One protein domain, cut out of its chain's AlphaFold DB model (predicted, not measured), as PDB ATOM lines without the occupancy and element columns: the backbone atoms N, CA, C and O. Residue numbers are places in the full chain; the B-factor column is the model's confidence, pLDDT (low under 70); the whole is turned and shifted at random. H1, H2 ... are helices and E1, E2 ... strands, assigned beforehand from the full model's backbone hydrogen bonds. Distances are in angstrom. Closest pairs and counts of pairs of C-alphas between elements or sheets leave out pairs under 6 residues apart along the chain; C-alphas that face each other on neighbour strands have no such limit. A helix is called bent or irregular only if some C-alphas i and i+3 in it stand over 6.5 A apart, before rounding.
ATOM      1  N   LYS A   8     168.848 118.394 148.764       88.69
ATOM      2  CA  LYS A   8     169.812 118.450 147.658       88.69
ATOM      3  C   LYS A   8     169.661 117.234 146.752       88.69
ATOM      4  O   LYS A   8     169.237 116.165 147.195       88.69
ATOM      5  N   ALA A   9     170.019 117.377 145.484       91.19
ATOM      6  CA  ALA A   9     169.943 116.291 144.520       91.19
ATOM      7  C   ALA A   9     171.073 116.327 143.483       91.19
ATOM      8  O   ALA A   9     171.637 117.374 143.161       91.19
ATOM      9  N   THR A  10     171.384 115.156 142.930       91.50
ATOM     10  CA  THR A  10     172.347 114.998 141.834       91.50
ATOM     11  C   THR A  10     171.722 114.174 140.717       91.50
ATOM     12  O   THR A  10     171.178 113.098 140.969       91.50
ATOM     13  N   ILE A  11     171.814 114.670 139.483       92.00
ATOM     14  CA  ILE A  11     171.336 113.964 138.291       92.00
ATOM     15  C   ILE A  11     172.416 112.985 137.825       92.00
ATOM     16  O   ILE A  11     173.586 113.341 137.710       92.00
ATOM     17  N   ASP A  12     172.020 111.752 137.528       91.56
ATOM     18  CA  ASP A  12     172.866 110.781 136.839       91.56
ATOM     19  C   ASP A  12     172.875 111.103 135.335       91.56
ATOM     20  O   ASP A  12     171.947 110.753 134.601       91.56
ATOM     21  N   MET A  13     173.905 111.823 134.879       91.25
ATOM     22  CA  MET A  13     173.961 112.341 133.507       91.25
ATOM     23  C   MET A  13     174.051 111.253 132.435       91.25
ATOM     24  O   MET A  13     173.560 111.456 131.323       91.25
ATOM     25  N   GLU A  14     174.621 110.087 132.746       89.94
ATOM     26  CA  GLU A  14     174.642 108.960 131.810       89.94
ATOM     27  C   GLU A  14     173.228 108.422 131.587       89.94
ATOM     28  O   GLU A  14     172.782 108.279 130.443       89.94
ATOM     29  N   LYS A  15     172.483 108.201 132.678       91.88
ATOM     30  CA  LYS A  15     171.083 107.774 132.591       91.88
ATOM     31  C   LYS A  15     170.192 108.846 131.981       91.88
ATOM     32  O   LYS A  15     169.313 108.509 131.195       91.88
ATOM     33  N   PHE A  16     170.425 110.119 132.296       92.19
ATOM     34  CA  PHE A  16     169.681 111.232 131.712       92.19
ATOM     35  C   PHE A  16     169.847 111.266 130.190       92.19
ATOM     36  O   PHE A  16     168.853 111.258 129.466       92.19
ATOM     37  N   ARG A  17     171.083 111.206 129.676       91.94
ATOM     38  CA  ARG A  17     171.346 111.162 128.226       91.94
ATOM     39  C   ARG A  17     170.691 109.955 127.558       91.94
ATOM     40  O   ARG A  17     170.096 110.097 126.488       91.94
ATOM     41  N   ALA A  18     170.770 108.781 128.185       91.69
ATOM     42  CA  ALA A  18     170.126 107.568 127.685       91.69
ATOM     43  C   ALA A  18     168.595 107.716 127.628       91.69
ATOM     44  O   ALA A  18     167.996 107.458 126.584       91.69
ATOM     45  N   PHE A  19     167.985 108.215 128.705       91.94
ATOM     46  CA  PHE A  19     166.555 108.507 128.788       91.94
ATOM     47  C   PHE A  19     166.120 109.488 127.695       91.94
ATOM     48  O   PHE A  19     165.201 109.203 126.934       91.94
ATOM     49  N   ARG A  20     166.827 110.611 127.526       91.00
ATOM     50  CA  ARG A  20     166.502 111.609 126.494       91.00
ATOM     51  C   ARG A  20     166.654 111.065 125.075       91.00
ATOM     52  O   ARG A  20     165.928 111.489 124.178       91.00
ATOM     53  N   LYS A  21     167.580 110.133 124.836       89.44
ATOM     54  CA  LYS A  21     167.705 109.441 123.545       89.44
ATOM     55  C   LYS A  21     166.510 108.521 123.282       89.44
ATOM     56  O   LYS A  21     165.985 108.524 122.174       89.44
ATOM     57  N   GLU A  22     166.070 107.771 124.289       89.56
ATOM     58  CA  GLU A  22     164.888 106.907 124.199       89.56
ATOM     59  C   GLU A  22     163.606 107.720 123.962       89.56
ATOM     60  O   GLU A  22     162.793 107.376 123.103       89.56
ATOM     61  N   GLU A  23     163.455 108.846 124.657       88.69
ATOM     62  CA  GLU A  23     162.313 109.748 124.497       88.69
ATOM     63  C   GLU A  23     162.220 110.332 123.081       88.69
ATOM     64  O   GLU A  23     161.121 110.473 122.552       88.69
ATOM     65  N   ARG A  24     163.349 110.607 122.409       88.06
ATOM     66  CA  ARG A  24     163.343 111.061 121.003       88.06
ATOM     67  C   ARG A  24     162.797 109.996 120.048       88.06
ATOM     68  O   ARG A  24     162.141 110.336 119.067       88.06
ATOM     69  N   GLU A  25     163.035 108.716 120.329       85.81
ATOM     70  CA  GLU A  25     162.446 107.624 119.547       85.81
ATOM     71  C   GLU A  25     160.948 107.482 119.838       85.81
ATOM     72  O   GLU A  25     160.148 107.399 118.907       85.81
ATOM     73  N   LYS A  26     160.548 107.561 121.114       85.25
ATOM     74  CA  LYS A  26     159.135 107.517 121.530       85.25
ATOM     75  C   LYS A  26     158.315 108.714 121.050       85.25
ATOM     76  O   LYS A  26     157.106 108.572 120.860       85.25
ATOM     77  N   ALA A  27     158.949 109.864 120.821       83.44
ATOM     78  CA  ALA A  27     158.299 111.059 120.286       83.44
ATOM     79  C   ALA A  27     157.665 110.813 118.911       83.44
ATOM     80  O   ALA A  27     156.608 111.372 118.627       83.44
ATOM     81  N   LYS A  28     158.248 109.920 118.092       79.25
ATOM     82  CA  LYS A  28     157.693 109.532 116.780       79.25
ATOM     83  C   LYS A  28     156.292 108.923 116.901       79.25
ATOM     84  O   LYS A  28     155.456 109.158 116.036       79.25
ATOM     85  N   ASP A  29     156.039 108.214 118.001       79.12
ATOM     86  CA  ASP A  29     154.767 107.553 118.306       79.12
ATOM     87  C   ASP A  29     153.930 108.308 119.358       79.12
ATOM     88  O   ASP A  29     152.933 107.768 119.835       79.12
ATOM     89  N   GLN A  30     154.328 109.528 119.752       72.38
ATOM     90  CA  GLN A  30     153.688 110.334 120.811       72.38
ATOM     91  C   GLN A  30     153.607 109.624 122.177       72.38
ATOM     92  O   GLN A  30     152.678 109.828 122.956       72.38
ATOM     93  N   LYS A  31     154.595 108.778 122.490       81.69
ATOM     94  CA  LYS A  31     154.653 107.983 123.734       81.69
ATOM     95  C   LYS A  31     155.731 108.454 124.705       81.69
ATOM     96  O   LYS A  31     156.208 107.667 125.522       81.69
ATOM     97  N   CYS A  32     156.145 109.712 124.600       85.38
ATOM     98  CA  CYS A  32     157.066 110.316 125.558       85.38
ATOM     99  C   CYS A  32     156.499 110.224 126.976       85.38
ATOM    100  O   CYS A  32     155.286 110.285 127.165       85.38
ATOM    101  N   TRP A  33     157.373 110.111 127.965       89.25
ATOM    102  CA  TRP A  33     157.066 109.916 129.376       89.25
ATOM    103  C   TRP A  33     155.933 110.817 129.911       89.25
ATOM    104  O   TRP A  33     154.998 110.258 130.496       89.25
ATOM    105  N   PRO A  34     155.896 112.146 129.654       86.62
ATOM    106  CA  PRO A  34     154.780 112.983 130.105       86.62
ATOM    107  C   PRO A  34     153.439 112.626 129.444       86.62
ATOM    108  O   PRO A  34     152.407 112.619 130.109       86.62
ATOM    109  N   ALA A  35     153.439 112.293 128.147       82.88
ATOM    110  CA  ALA A  35     152.233 111.873 127.424       82.88
ATOM    111  C   ALA A  35     151.773 110.468 127.828       82.88
ATOM    112  O   ALA A  35     150.574 110.230 127.972       82.88
ATOM    113  N   ALA A  36     152.715 109.545 128.024       85.19
ATOM    114  CA  ALA A  36     152.434 108.166 128.400       85.19
ATOM    115  C   ALA A  36     151.736 108.084 129.764       85.19
ATOM    116  O   ALA A  36     150.792 107.318 129.915       85.19
ATOM    117  N   LEU A  37     152.150 108.918 130.722       85.81
ATOM    118  CA  LEU A  37     151.574 108.973 132.070       85.81
ATOM    119  C   LEU A  37     150.464 110.021 132.222       85.81
ATOM    120  O   LEU A  37     150.015 110.280 133.340       85.81
ATOM    121  N   TRP A  38     150.006 110.629 131.120       84.06
ATOM    122  CA  TRP A  38     148.987 111.674 131.176       84.06
ATOM    123  C   TRP A  38     147.714 111.176 131.857       84.06
ATOM    124  O   TRP A  38     147.277 111.760 132.838       84.06
ATOM    125  N   LYS A  39     147.138 110.071 131.371       83.06
ATOM    126  CA  LYS A  39     145.886 109.529 131.920       83.06
ATOM    127  C   LYS A  39     146.065 108.857 133.278       83.06
ATOM    128  O   LYS A  39     145.145 108.908 134.083       83.06
ATOM    129  N   ASP A  40     147.225 108.247 133.505       85.69
ATOM    130  CA  ASP A  40     147.453 107.375 134.659       85.69
ATOM    131  C   ASP A  40     147.907 108.140 135.909       85.69
ATOM    132  O   ASP A  40     147.760 107.635 137.017       85.69
ATOM    133  N   TYR A  41     148.470 109.344 135.755       87.06
ATOM    134  CA  TYR A  41     148.995 110.117 136.885       87.06
ATOM    135  C   TYR A  41     148.761 111.624 136.751       87.06
ATOM    136  O   TYR A  41     148.161 112.255 137.626       87.06
ATOM    137  N   PHE A  42     149.201 112.221 135.641       86.12
ATOM    138  CA  PHE A  42     149.222 113.680 135.500       86.12
ATOM    139  C   PHE A  42     147.840 114.317 135.305       86.12
ATOM    140  O   PHE A  42     147.681 115.507 135.566       86.12
ATOM    141  N   TYR A  43     146.828 113.543 134.907       83.81
ATOM    142  CA  TYR A  43     145.441 114.004 134.824       83.81
ATOM    143  C   TYR A  43     144.889 114.389 136.202       83.81
ATOM    144  O   TYR A  43     144.173 115.385 136.314       83.81
ATOM    145  N   GLU A  44     145.256 113.628 137.237       84.44
ATOM    146  CA  GLU A  44     144.890 113.891 138.634       84.44
ATOM    147  C   GLU A  44     145.874 114.857 139.325       84.44
ATOM    148  O   GLU A  44     145.493 115.535 140.273       84.44
ATOM    149  N   HIS A  45     147.108 114.978 138.814       84.69
ATOM    150  CA  HIS A  45     148.195 115.802 139.371       84.69
ATOM    151  C   HIS A  45     148.664 116.878 138.374       84.69
ATOM    152  O   HIS A  45     149.837 116.943 137.980       84.69
ATOM    153  N   GLN A  46     147.728 117.708 137.906       81.88
ATOM    154  CA  GLN A  46     147.992 118.717 136.865       81.88
ATOM    155  C   GLN A  46     149.007 119.783 137.302       81.88
ATOM    156  O   GLN A  46     149.718 120.357 136.480       81.88
ATOM    157  N   ASP A  47     149.099 120.039 138.604       82.81
ATOM    158  CA  ASP A  47     150.052 120.954 139.224       82.81
ATOM    159  C   ASP A  47     151.510 120.477 139.109       82.81
ATOM    160  O   ASP A  47     152.416 121.309 138.991       82.81
ATOM    161  N   LEU A  48     151.734 119.159 139.083       86.56
ATOM    162  CA  LEU A  48     153.045 118.544 138.859       86.56
ATOM    163  C   LEU A  48     153.384 118.427 137.369       86.56
ATOM    164  O   LEU A  48     154.555 118.490 136.987       86.56
ATOM    165  N   PHE A  49     152.367 118.294 136.515       85.38
ATOM    166  CA  PHE A  49     152.551 118.090 135.078       85.38
ATOM    167  C   PHE A  49     153.350 119.203 134.396       85.38
ATOM    168  O   PHE A  49     154.220 118.917 133.572       85.38
ATOM    169  N   ARG A  50     153.122 120.461 134.797       85.69
ATOM    170  CA  ARG A  50     153.830 121.631 134.246       85.69
ATOM    171  C   ARG A  50     155.357 121.512 134.315       85.69
ATOM    172  O   ARG A  50     156.074 122.059 133.485       85.69
ATOM    173  N   PHE A  51     155.866 120.784 135.310       88.31
ATOM    174  CA  PHE A  51     157.299 120.562 135.483       88.31
ATOM    175  C   PHE A  51     157.814 119.439 134.584       88.31
ATOM    176  O   PHE A  51     158.935 119.521 134.086       88.31
ATOM    177  N   ALA A  52     156.998 118.410 134.345       87.12
ATOM    178  CA  ALA A  52     157.331 117.317 133.439       87.12
ATOM    179  C   ALA A  52     157.391 117.778 131.971       87.12
ATOM    180  O   ALA A  52     158.221 117.286 131.206       87.12
ATOM    181  N   GLU A  53     156.546 118.736 131.570       86.88
ATOM    182  CA  GLU A  53     156.525 119.259 130.196       86.88
ATOM    183  C   GLU A  53     157.639 120.276 129.891       86.88
ATOM    184  O   GLU A  53     157.969 120.471 128.722       86.88
ATOM    185  N   ALA A  54     158.278 120.871 130.908       85.31
ATOM    186  CA  ALA A  54     159.275 121.939 130.751       85.31
ATOM    187  C   ALA A  54     160.469 121.571 129.840       85.31
ATOM    188  O   ALA A  54     161.089 122.445 129.232       85.31
ATOM    189  N   GLY A  55     160.780 120.275 129.719       82.88
ATOM    190  CA  GLY A  55     161.844 119.753 128.856       82.88
ATOM    191  C   GLY A  55     161.427 119.384 127.428       82.88
ATOM    192  O   GLY A  55     162.221 118.775 126.703       82.88
ATOM    193  N   TYR A  56     160.195 119.681 127.014       85.56
ATOM    194  CA  TYR A  56     159.630 119.242 125.736       85.56
ATOM    195  C   TYR A  56     159.102 120.431 124.922       85.56
ATOM    196  O   TYR A  56     158.578 121.402 125.461       85.56
ATOM    197  N   SER A  57     159.231 120.370 123.596       76.88
ATOM    198  CA  SER A  57     158.622 121.354 122.699       76.88
ATOM    199  C   SER A  57     157.118 121.097 122.588       76.88
ATOM    200  O   SER A  57     156.723 119.976 122.265       76.88
ATOM    201  N   ASN A  58     156.297 122.128 122.801       65.75
ATOM    202  CA  ASN A  58     154.844 122.039 122.694       65.75
ATOM    203  C   ASN A  58     154.383 122.579 121.327       65.75
ATOM    204  O   ASN A  58     154.629 123.744 121.007       65.75
ATOM    205  N   PHE A  59     153.723 121.753 120.509       49.69
ATOM    206  CA  PHE A  59     152.989 122.236 119.336       49.69
ATOM    207  C   PHE A  59     151.503 122.301 119.700       49.69
ATOM    208  O   PHE A  59     150.886 121.267 119.943       49.69
ATOM    209  N   TYR A  60     150.971 123.526 119.782       42.31
ATOM    210  CA  TYR A  60     149.574 123.907 120.037       42.31
ATOM    211  C   TYR A  60     148.553 122.750 120.146       42.31
ATOM    212  O   TYR A  60     148.091 122.213 119.141       42.31
ATOM    213  N   GLY A  61     148.102 122.467 121.373       51.31
ATOM    214  CA  GLY A  61     146.775 121.890 121.619       51.31
ATOM    215  C   GLY A  61     146.616 120.366 121.569       51.31
ATOM    216  O   GLY A  61     145.476 119.909 121.618       51.31
ATOM    217  N   GLY A  62     147.679 119.556 121.532       52.66
ATOM    218  CA  GLY A  62     147.497 118.110 121.708       52.66
ATOM    219  C   GLY A  62     148.773 117.277 121.699       52.66
ATOM    220  O   GLY A  62     149.433 117.222 120.675       52.66
ATOM    221  N   LEU A  63     149.061 116.625 122.838       58.00
ATOM    222  CA  LEU A  63     149.817 115.371 123.080       58.00
ATOM    223  C   LEU A  63     151.140 115.090 122.315       58.00
ATOM    224  O   LEU A  63     151.735 114.030 122.502       58.00
ATOM    225  N   ASN A  64     151.660 116.031 121.529       65.62
ATOM    226  CA  ASN A  64     152.857 115.880 120.704       65.62
ATOM    227  C   ASN A  64     154.084 116.430 121.424       65.62
ATOM    228  O   ASN A  64     154.576 117.511 121.101       65.62
ATOM    229  N   TYR A  65     154.578 115.675 122.401       73.62
ATOM    230  CA  TYR A  65     155.805 116.023 123.112       73.62
ATOM    231  C   TYR A  65     157.024 115.510 122.349       73.62
ATOM    232  O   TYR A  65     157.150 114.310 122.109       73.62
ATOM    233  N   SER A  66     157.953 116.407 122.023       81.94
ATOM    234  CA  SER A  66     159.295 116.045 121.558       81.94
ATOM    235  C   SER A  66     160.339 116.630 122.506       81.94
ATOM    236  O   SER A  66     160.222 117.804 122.862       81.94
ATOM    237  N   PRO A  67     161.356 115.856 122.928       86.12
ATOM    238  CA  PRO A  67     162.510 116.383 123.652       86.12
ATOM    239  C   PRO A  67     163.100 117.618 122.963       86.12
ATOM    240  O   PRO A  67     163.387 117.576 121.766       86.12
ATOM    241  N   ALA A  68     163.272 118.715 123.703       86.88
ATOM    242  CA  ALA A  68     163.889 119.932 123.185       86.88
ATOM    243  C   ALA A  68     165.415 119.899 123.380       86.88
ATOM    244  O   ALA A  68     165.897 119.875 124.511       86.88
ATOM    245  N   ASP A  69     166.187 119.972 122.292       85.50
ATOM    246  CA  ASP A  69     167.659 119.962 122.365       85.50
ATOM    247  C   ASP A  69     168.219 121.171 123.132       85.50
ATOM    248  O   ASP A  69     169.206 121.056 123.855       85.50
ATOM    249  N   SER A  70     167.557 122.328 123.033       85.38
ATOM    250  CA  SER A  70     167.932 123.533 123.781       85.38
ATOM    251  C   SER A  70     167.771 123.369 125.295       85.38
ATOM    252  O   SER A  70     168.485 124.017 126.056       85.38
ATOM    253  N   PHE A  71     166.848 122.515 125.745       88.50
ATOM    254  CA  PHE A  71     166.689 122.188 127.159       88.50
ATOM    255  C   PHE A  71     167.811 121.259 127.629       88.50
ATOM    256  O   PHE A  71     168.446 121.543 128.641       88.50
ATOM    257  N   ASP A  72     168.108 120.207 126.862       89.12
ATOM    258  CA  ASP A  72     169.182 119.263 127.185       89.12
ATOM    259  C   ASP A  72     170.529 119.996 127.326       89.12
ATOM    260  O   ASP A  72     171.227 119.814 128.321       89.12
ATOM    261  N   GLN A  73     170.842 120.909 126.397       87.62
ATOM    262  CA  GLN A  73     172.046 121.750 126.457       87.62
ATOM    263  C   GLN A  73     172.104 122.623 127.718       87.62
ATOM    264  O   GLN A  73     173.172 122.781 128.308       87.62
ATOM    265  N   LYS A  74     170.968 123.182 128.159       87.56
ATOM    266  CA  LYS A  74     170.903 123.988 129.389       87.56
ATOM    267  C   LYS A  74     171.153 123.146 130.637       87.56
ATOM    268  O   LYS A  74     171.881 123.595 131.517       87.56
ATOM    269  N   VAL A  75     170.573 121.946 130.710       89.00
ATOM    270  CA  VAL A  75     170.792 121.021 131.834       89.00
ATOM    271  C   VAL A  75     172.254 120.579 131.879       89.00
ATOM    272  O   VAL A  75     172.860 120.615 132.945       89.00
ATOM    273  N   GLU A  76     172.848 120.232 130.736       90.06
ATOM    274  CA  GLU A  76     174.267 119.863 130.661       90.06
ATOM    275  C   GLU A  76     175.191 121.010 131.078       90.06
ATOM    276  O   GLU A  76     176.082 120.802 131.900       90.06
ATOM    277  N   ALA A  77     174.947 122.227 130.582       86.75
ATOM    278  CA  ALA A  77     175.717 123.406 130.973       86.75
ATOM    279  C   ALA A  77     175.589 123.706 132.478       86.75
ATOM    280  O   ALA A  77     176.580 124.027 133.131       86.75
ATOM    281  N   ALA A  78     174.386 123.564 133.044       87.31
ATOM    282  CA  ALA A  78     174.155 123.748 134.475       87.31
ATOM    283  C   ALA A  78     174.901 122.701 135.315       87.31
ATOM    284  O   ALA A  78     175.517 123.057 136.314       87.31
ATOM    285  N   VAL A  79     174.894 121.426 134.907       88.81
ATOM    286  CA  VAL A  79     175.642 120.372 135.611       88.81
ATOM    287  C   VAL A  79     177.146 120.602 135.515       88.81
ATOM    288  O   VAL A  79     177.824 120.512 136.532       88.81
ATOM    289  N   GLN A  80     177.663 120.977 134.344       86.88
ATOM    290  CA  GLN A  80     179.081 121.301 134.181       86.88
ATOM    291  C   GLN A  80     179.500 122.456 135.103       86.88
ATOM    292  O   GLN A  80     180.517 122.366 135.788       86.88
ATOM    293  N   TYR A  81     178.696 123.520 135.175       84.69
ATOM    294  CA  TYR A  81     178.928 124.622 136.107       84.69
ATOM    295  C   TYR A  81     178.894 124.150 137.569       84.69
ATOM    296  O   TYR A  81     179.818 124.427 138.338       84.69
ATOM    297  N   MET A  82     177.884 123.366 137.951       85.38
ATOM    298  CA  MET A  82     177.770 122.819 139.304       85.38
ATOM    299  C   MET A  82     178.965 121.942 139.684       85.38
ATOM    300  O   MET A  82     179.461 122.067 140.798       85.38
ATOM    301  N   GLU A  83     179.472 121.108 138.775       85.50
ATOM    302  CA  GLU A  83     180.661 120.281 139.013       85.50
ATOM    303  C   GLU A  83     181.910 121.138 139.253       85.50
ATOM    304  O   GLU A  83     182.671 120.857 140.179       85.50
ATOM    305  N   THR A  84     182.095 122.219 138.483       80.62
ATOM    306  CA  THR A  84     183.227 123.144 138.688       80.62
ATOM    307  C   THR A  84     183.167 123.878 140.027       80.62
ATOM    308  O   THR A  84     184.208 124.156 140.622       80.62
ATOM    309  N   MET A  85     181.957 124.156 140.518       80.81
ATOM    310  CA  MET A  85     181.721 124.904 141.754       80.81
ATOM    311  C   MET A  85     181.434 124.005 142.970       80.81
ATOM    312  O   MET A  85     181.304 124.505 144.082       80.81
ATOM    313  N   GLY A  86     181.328 122.684 142.794       80.88
ATOM    314  CA  GLY A  86     180.933 121.759 143.862       80.88
ATOM    315  C   GLY A  86     179.501 121.973 144.376       80.88
ATOM    316  O   GLY A  86     179.239 121.783 145.564       80.88
ATOM    317  N   LEU A  87     178.586 122.397 143.502       85.69
ATOM    318  CA  LEU A  87     177.179 122.662 143.809       85.69
ATOM    319  C   LEU A  87     176.280 121.459 143.466       85.69
ATOM    320  O   LEU A  87     176.690 120.510 142.799       85.69
ATOM    321  N   THR A  88     175.032 121.501 143.930       88.50
ATOM    322  CA  THR A  88     174.017 120.458 143.709       88.50
ATOM    323  C   THR A  88     172.672 121.081 143.353       88.50
ATOM    324  O   THR A  88     172.425 122.235 143.701       88.50
ATOM    325  N   TRP A  89     171.773 120.301 142.752       89.94
ATOM    326  CA  TRP A  89     170.400 120.733 142.487       89.94
ATOM    327  C   TRP A  89     169.618 120.923 143.786       89.94
ATOM    328  O   TRP A  89     169.770 120.136 144.727       89.94
ATOM    329  N   GLU A  90     168.745 121.924 143.812       88.44
ATOM    330  CA  GLU A  90     167.737 122.080 144.857       88.44
ATOM    331  C   GLU A  90     166.626 121.052 144.614       88.44
ATOM    332  O   GLU A  90     166.023 121.008 143.539       88.44
ATOM    333  N   LEU A  91     166.376 120.192 145.601       89.94
ATOM    334  CA  LEU A  91     165.290 119.221 145.562       89.94
ATOM    335  C   LEU A  91     164.009 119.906 146.035       89.94
ATOM    336  O   LEU A  91     163.936 120.315 147.192       89.94
ATOM    337  N   MET A  92     163.008 119.997 145.161       88.56
ATOM    338  CA  MET A  92     161.736 120.675 145.447       88.56
ATOM    339  C   MET A  92     160.632 119.682 145.818       88.56
ATOM    340  O   MET A  92     159.792 119.946 146.672       88.56
ATOM    341  N   PHE A  93     160.631 118.520 145.165       89.94
ATOM    342  CA  PHE A  93     159.643 117.468 145.376       89.94
ATOM    343  C   PHE A  93     160.180 116.136 144.853       89.94
ATOM    344  O   PHE A  93     160.920 116.109 143.869       89.94
ATOM    345  N   THR A  94     159.791 115.020 145.469       90.44
ATOM    346  CA  THR A  94     160.105 113.689 144.943       90.44
ATOM    347  C   THR A  94     159.047 112.668 145.334       90.44
ATOM    348  O   THR A  94     158.615 112.621 146.482       90.44
ATOM    349  N   ASN A  95     158.677 111.808 144.390       89.25
ATOM    350  CA  ASN A  95     157.914 110.586 144.640       89.25
ATOM    351  C   ASN A  95     158.422 109.449 143.736       89.25
ATOM    352  O   ASN A  95     159.536 109.524 143.223       89.25
ATOM    353  N   GLU A  96     157.641 108.386 143.545       87.69
ATOM    354  CA  GLU A  96     158.038 107.242 142.708       87.69
ATOM    355  C   GLU A  96     158.075 107.555 141.199       87.69
ATOM    356  O   GLU A  96     158.755 106.862 140.445       87.69
ATOM    357  N   ILE A  97     157.370 108.600 140.753       88.25
ATOM    358  CA  ILE A  97     157.157 108.921 139.336       88.25
ATOM    359  C   ILE A  97     158.026 110.098 138.891       88.25
ATOM    360  O   ILE A  97     158.670 110.019 137.844       88.25
ATOM    361  N   ILE A  98     158.035 111.186 139.661       91.94
ATOM    362  CA  ILE A  98     158.657 112.462 139.311       91.94
ATOM    363  C   ILE A  98     159.458 113.041 140.481       91.94
ATOM    364  O   ILE A  98     159.013 113.076 141.632       91.94
ATOM    365  N   THR A  99     160.632 113.567 140.148       93.50
ATOM    366  CA  THR A  99     161.449 114.421 141.006       93.50
ATOM    367  C   THR A  99     161.547 115.801 140.369       93.50
ATOM    368  O   THR A  99     161.933 115.919 139.206       93.50
ATOM    369  N   ILE A 100     161.196 116.840 141.127       93.25
ATOM    370  CA  ILE A 100     161.257 118.240 140.693       93.25
ATOM    371  C   ILE A 100     162.527 118.868 141.257       93.25
ATOM    372  O   ILE A 100     162.774 118.820 142.465       93.25
ATOM    373  N   LEU A 101     163.317 119.446 140.358       93.00
ATOM    374  CA  LEU A 101     164.616 120.038 140.634       93.00
ATOM    375  C   LEU A 101     164.635 121.503 140.219       93.00
ATOM    376  O   LEU A 101     164.013 121.880 139.221       93.00
ATOM    377  N   ARG A 102     165.411 122.303 140.953       90.06
ATOM    378  CA  ARG A 102     165.658 123.706 140.627       90.06
ATOM    379  C   ARG A 102     167.137 124.069 140.720       90.06
ATOM    380  O   ARG A 102     167.862 123.575 141.582       90.06
ATOM    381  N   PHE A 103     167.578 124.936 139.816       87.69
ATOM    382  CA  PHE A 103     168.853 125.638 139.896       87.69
ATOM    383  C   PHE A 103     168.761 126.970 139.144       87.69
ATOM    384  O   PHE A 103     168.583 126.986 137.924       87.69
ATOM    385  N   GLY A 104     168.865 128.092 139.860       82.75
ATOM    386  CA  GLY A 104     168.655 129.416 139.272       82.75
ATOM    387  C   GLY A 104     167.277 129.527 138.614       82.75
ATOM    388  O   GLY A 104     166.264 129.191 139.225       82.75
ATOM    389  N   SER A 105     167.234 129.953 137.351       81.75
ATOM    390  CA  SER A 105     165.991 130.036 136.571       81.75
ATOM    391  C   SER A 105     165.524 128.700 135.972       81.75
ATOM    392  O   SER A 105     164.507 128.670 135.278       81.75
ATOM    393  N   LEU A 106     166.288 127.612 136.124       87.25
ATOM    394  CA  LEU A 106     165.925 126.293 135.607       87.25
ATOM    395  C   LEU A 106     165.125 125.536 136.664       87.25
ATOM    396  O   LEU A 106     165.669 125.173 137.701       87.25
ATOM    397  N   GLU A 107     163.859 125.253 136.373       89.69
ATOM    398  CA  GLU A 107     162.971 124.458 137.224       89.69
ATOM    399  C   GLU A 107     162.221 123.443 136.357       89.69
ATOM    400  O   GLU A 107     161.564 123.814 135.382       89.69
ATOM    401  N   PHE A 108     162.361 122.151 136.661       92.12
ATOM    402  CA  PHE A 108     161.782 121.082 135.844       92.12
ATOM    403  C   PHE A 108     161.646 119.766 136.614       92.12
ATOM    404  O   PHE A 108     162.259 119.562 137.661       92.12
ATOM    405  N   GLY A 109     160.847 118.852 136.066       90.75
ATOM    406  CA  GLY A 109     160.624 117.516 136.601       90.75
ATOM    407  C   GLY A 109     161.200 116.423 135.704       90.75
ATOM    408  O   GLY A 109     161.038 116.459 134.484       90.75
ATOM    409  N   ILE A 110     161.849 115.433 136.311       92.62
ATOM    410  CA  ILE A 110     162.389 114.244 135.635       92.62
ATOM    411  C   ILE A 110     162.021 112.965 136.390       92.62
ATOM    412  O   ILE A 110     161.702 113.036 137.578       92.62
ATOM    413  N   PRO A 111     162.071 111.789 135.736       92.62
ATOM    414  CA  PRO A 111     161.856 110.521 136.420       92.62
ATOM    415  C   PRO A 111     162.796 110.335 137.616       92.62
ATOM    416  O   PRO A 111     164.015 110.489 137.491       92.62
ATOM    417  N   SER A 112     162.240 109.927 138.755       90.00
ATOM    418  CA  SER A 112     162.977 109.812 140.022       90.00
ATOM    419  C   SER A 112     164.135 108.810 139.974       90.00
ATOM    420  O   SER A 112     165.116 108.942 140.698       90.00
ATOM    421  N   SER A 113     164.077 107.831 139.068       89.31
ATOM    422  CA  SER A 113     165.144 106.844 138.841       89.31
ATOM    423  C   SER A 113     166.454 107.440 138.300       89.31
ATOM    424  O   SER A 113     167.501 106.780 138.350       89.31
ATOM    425  N   LEU A 114     166.405 108.673 137.783       90.88
ATOM    426  CA  LEU A 114     167.545 109.408 137.230       90.88
ATOM    427  C   LEU A 114     168.245 110.290 138.272       90.88
ATOM    428  O   LEU A 114     169.291 110.865 137.974       90.88
ATOM    429  N   VAL A 115     167.679 110.420 139.474       91.19
ATOM    430  CA  VAL A 115     168.118 111.393 140.476       91.19
ATOM    431  C   VAL A 115     168.527 110.691 141.762       91.19
ATOM    432  O   VAL A 115     167.855 109.789 142.253       91.19
ATOM    433  N   LYS A 116     169.647 111.125 142.338       90.69
ATOM    434  CA  LYS A 116     170.037 110.779 143.706       90.69
ATOM    435  C   LYS A 116     169.621 111.918 144.628       90.69
ATOM    436  O   LYS A 116     170.195 113.001 144.553       90.69
ATOM    437  N   CYS A 117     168.635 111.662 145.480       88.56
ATOM    438  CA  CYS A 117     168.082 112.641 146.412       88.56
ATOM    439  C   CYS A 117     168.737 112.529 147.797       88.56
ATOM    440  O   CYS A 117     168.944 111.432 148.312       88.56
ATOM    441  N   GLN A 118     169.019 113.676 148.409       86.19
ATOM    442  CA  GLN A 118     169.470 113.836 149.788       86.19
ATOM    443  C   GLN A 118     168.512 114.820 150.483       86.19
ATOM    444  O   GLN A 118     168.750 116.031 150.450       86.19
ATOM    445  N   PRO A 119     167.382 114.339 151.036       82.12
ATOM    446  CA  PRO A 119     166.427 115.204 151.721       82.12
ATOM    447  C   PRO A 119     167.050 115.795 152.990       82.12
ATOM    448  O   PRO A 119     167.869 115.148 153.647       82.12
ATOM    449  N   TYR A 120     166.661 117.021 153.340       80.00
ATOM    450  CA  TYR A 120     167.036 117.619 154.617       80.00
ATOM    451  C   TYR A 120     166.409 116.859 155.785       80.00
ATOM    452  O   TYR A 120     165.381 116.194 155.640       80.00
TER     453      TYR A 120
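Overview. This is residues 8 to 120 of the 751 residues of an uncharacterized protein of Eubacterium sp. An3 (UniProt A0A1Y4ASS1). A strongly curled sheet of five strands, E6 E5 E4 E1 E7, makes one part of the domain, like a piece of a barrel wall; the long helix H5 crosses one of its faces and the short helix H4 stands up from the opposite face. A second long helix, H1, runs side by side with H5 the opposite way and only grazes the sheet, while the short helices H2 and H3 and the small hairpin E2 and E3 lie beyond the sheet, towards the end of H1. The printed part has 113 residues, with five named helices and seven named strands in the order E1 H1 H2 H3 H4 E2 E3 H5 E4 E5 E6 E7; both sheets are antiparallel and the class is mixed, helices and strands. The whole is compact, with a radius of gyration of the C-alphas of 13.7 A and spans of 40 by 27 by 23 A.

Along the chain. Begin with the large sheet: find C-alpha 8 at (169.812, 118.450, 147.658), where E1 starts its residues 8 to 11. Its other strands come late: E4, residues 89 to 94, 12.7 A; E5, residues 99 to 103, 13.5 A; E6, residues 106 to 110, 12.6 A; and E7, residues 115 to 119, 12.0 A, ending at C-alpha 119, (166.427, 115.204, 151.721). H1, residues 13 to 27, runs 20.5 A, and H5, residues 69 to 85, runs 24.5 A from C-alpha 69 at (167.659, 119.962, 122.365). Between these two helices look for H2, residues 33 to 36; H3, residues 38 to 42; H4, residues 46 to 53, 10.8 A; E2, residues 56 to 58; and E3, residues 65 to 67. H3 and H4 are neither bent nor irregular, but only just: C-alphas 39 and 42 are 6.4 A apart, and C-alphas 47 and 50 are 6.3 A apart.

Arrangement. In the large sheet E4, E5 and E6 form a meander, each strand the antiparallel neighbour of the one before; E4 and E5 are a hairpin, and so are E5 and E6. Look for N 101 and O 108 at 2.9 A between E5 and E6, and N 90 and O 102 at 2.9 A between E4 and E5. E4 is staggered, pairing with E1 over residues 89 to 90, where N 9 and O 89 are 2.9 A apart, and with E5 over residues 90 to 94. E1 and the edge strand E7 are antiparallel at 174 degrees, with N 10 and O 116 at 2.9 A. H4 stands up from the sheet at a height of 8.7 A, over E6 and only just not over E5, on which 2 of its C-alphas fall; the closest C-alphas of H4 and E6, Phe 51 and Phe 108, are 4.5 A apart. H5 is on the opposite face at a height of 9.1 A, its local plane only just fitted, to 6 C-alphas; it runs across the strands, at 70 degrees to E6 on the local plane. H1 is on the sheet, but only just, with 5 pairs of C-alphas within 10 A, and only grazes it with residues 13 to 19. H1 and H5 are near each other, with 11 pairs of C-alphas within 10 A. The hairpin E2 and E3 has N 57 and O 66 at 2.8 A, and the closest C-alphas of H1 and E3, Ala 27 and Ser 66, are 5.2 A apart. H2 and H4 only just touch, with 3 pairs of C-alphas within 8 A, the closest being Pro 34 and Ala 52 at 6.0 A. H3 is close to H4 but not clearly touching, with the C-alphas of Phe 42 and Phe 49 at 5.5 A. Every O i to N i+4 pair is within hydrogen-bond range in H1, H3 and H5; H4 has 1 of 4, beside 3 of 5 O i to N i+3 pairs, and H2 is too short for an i+4 pair.

Size, cuts and confidence. The C-alphas farthest apart are those of Gly 61 and Gly 86, at 40.8 A. The printed part has no cut, and no link is long; E2 to E3, with 6 residues between them, is short, and the others are tight. The mean pLDDT of the printed part is 85.0, and confidence is low, under 70, at residues 58 to 64.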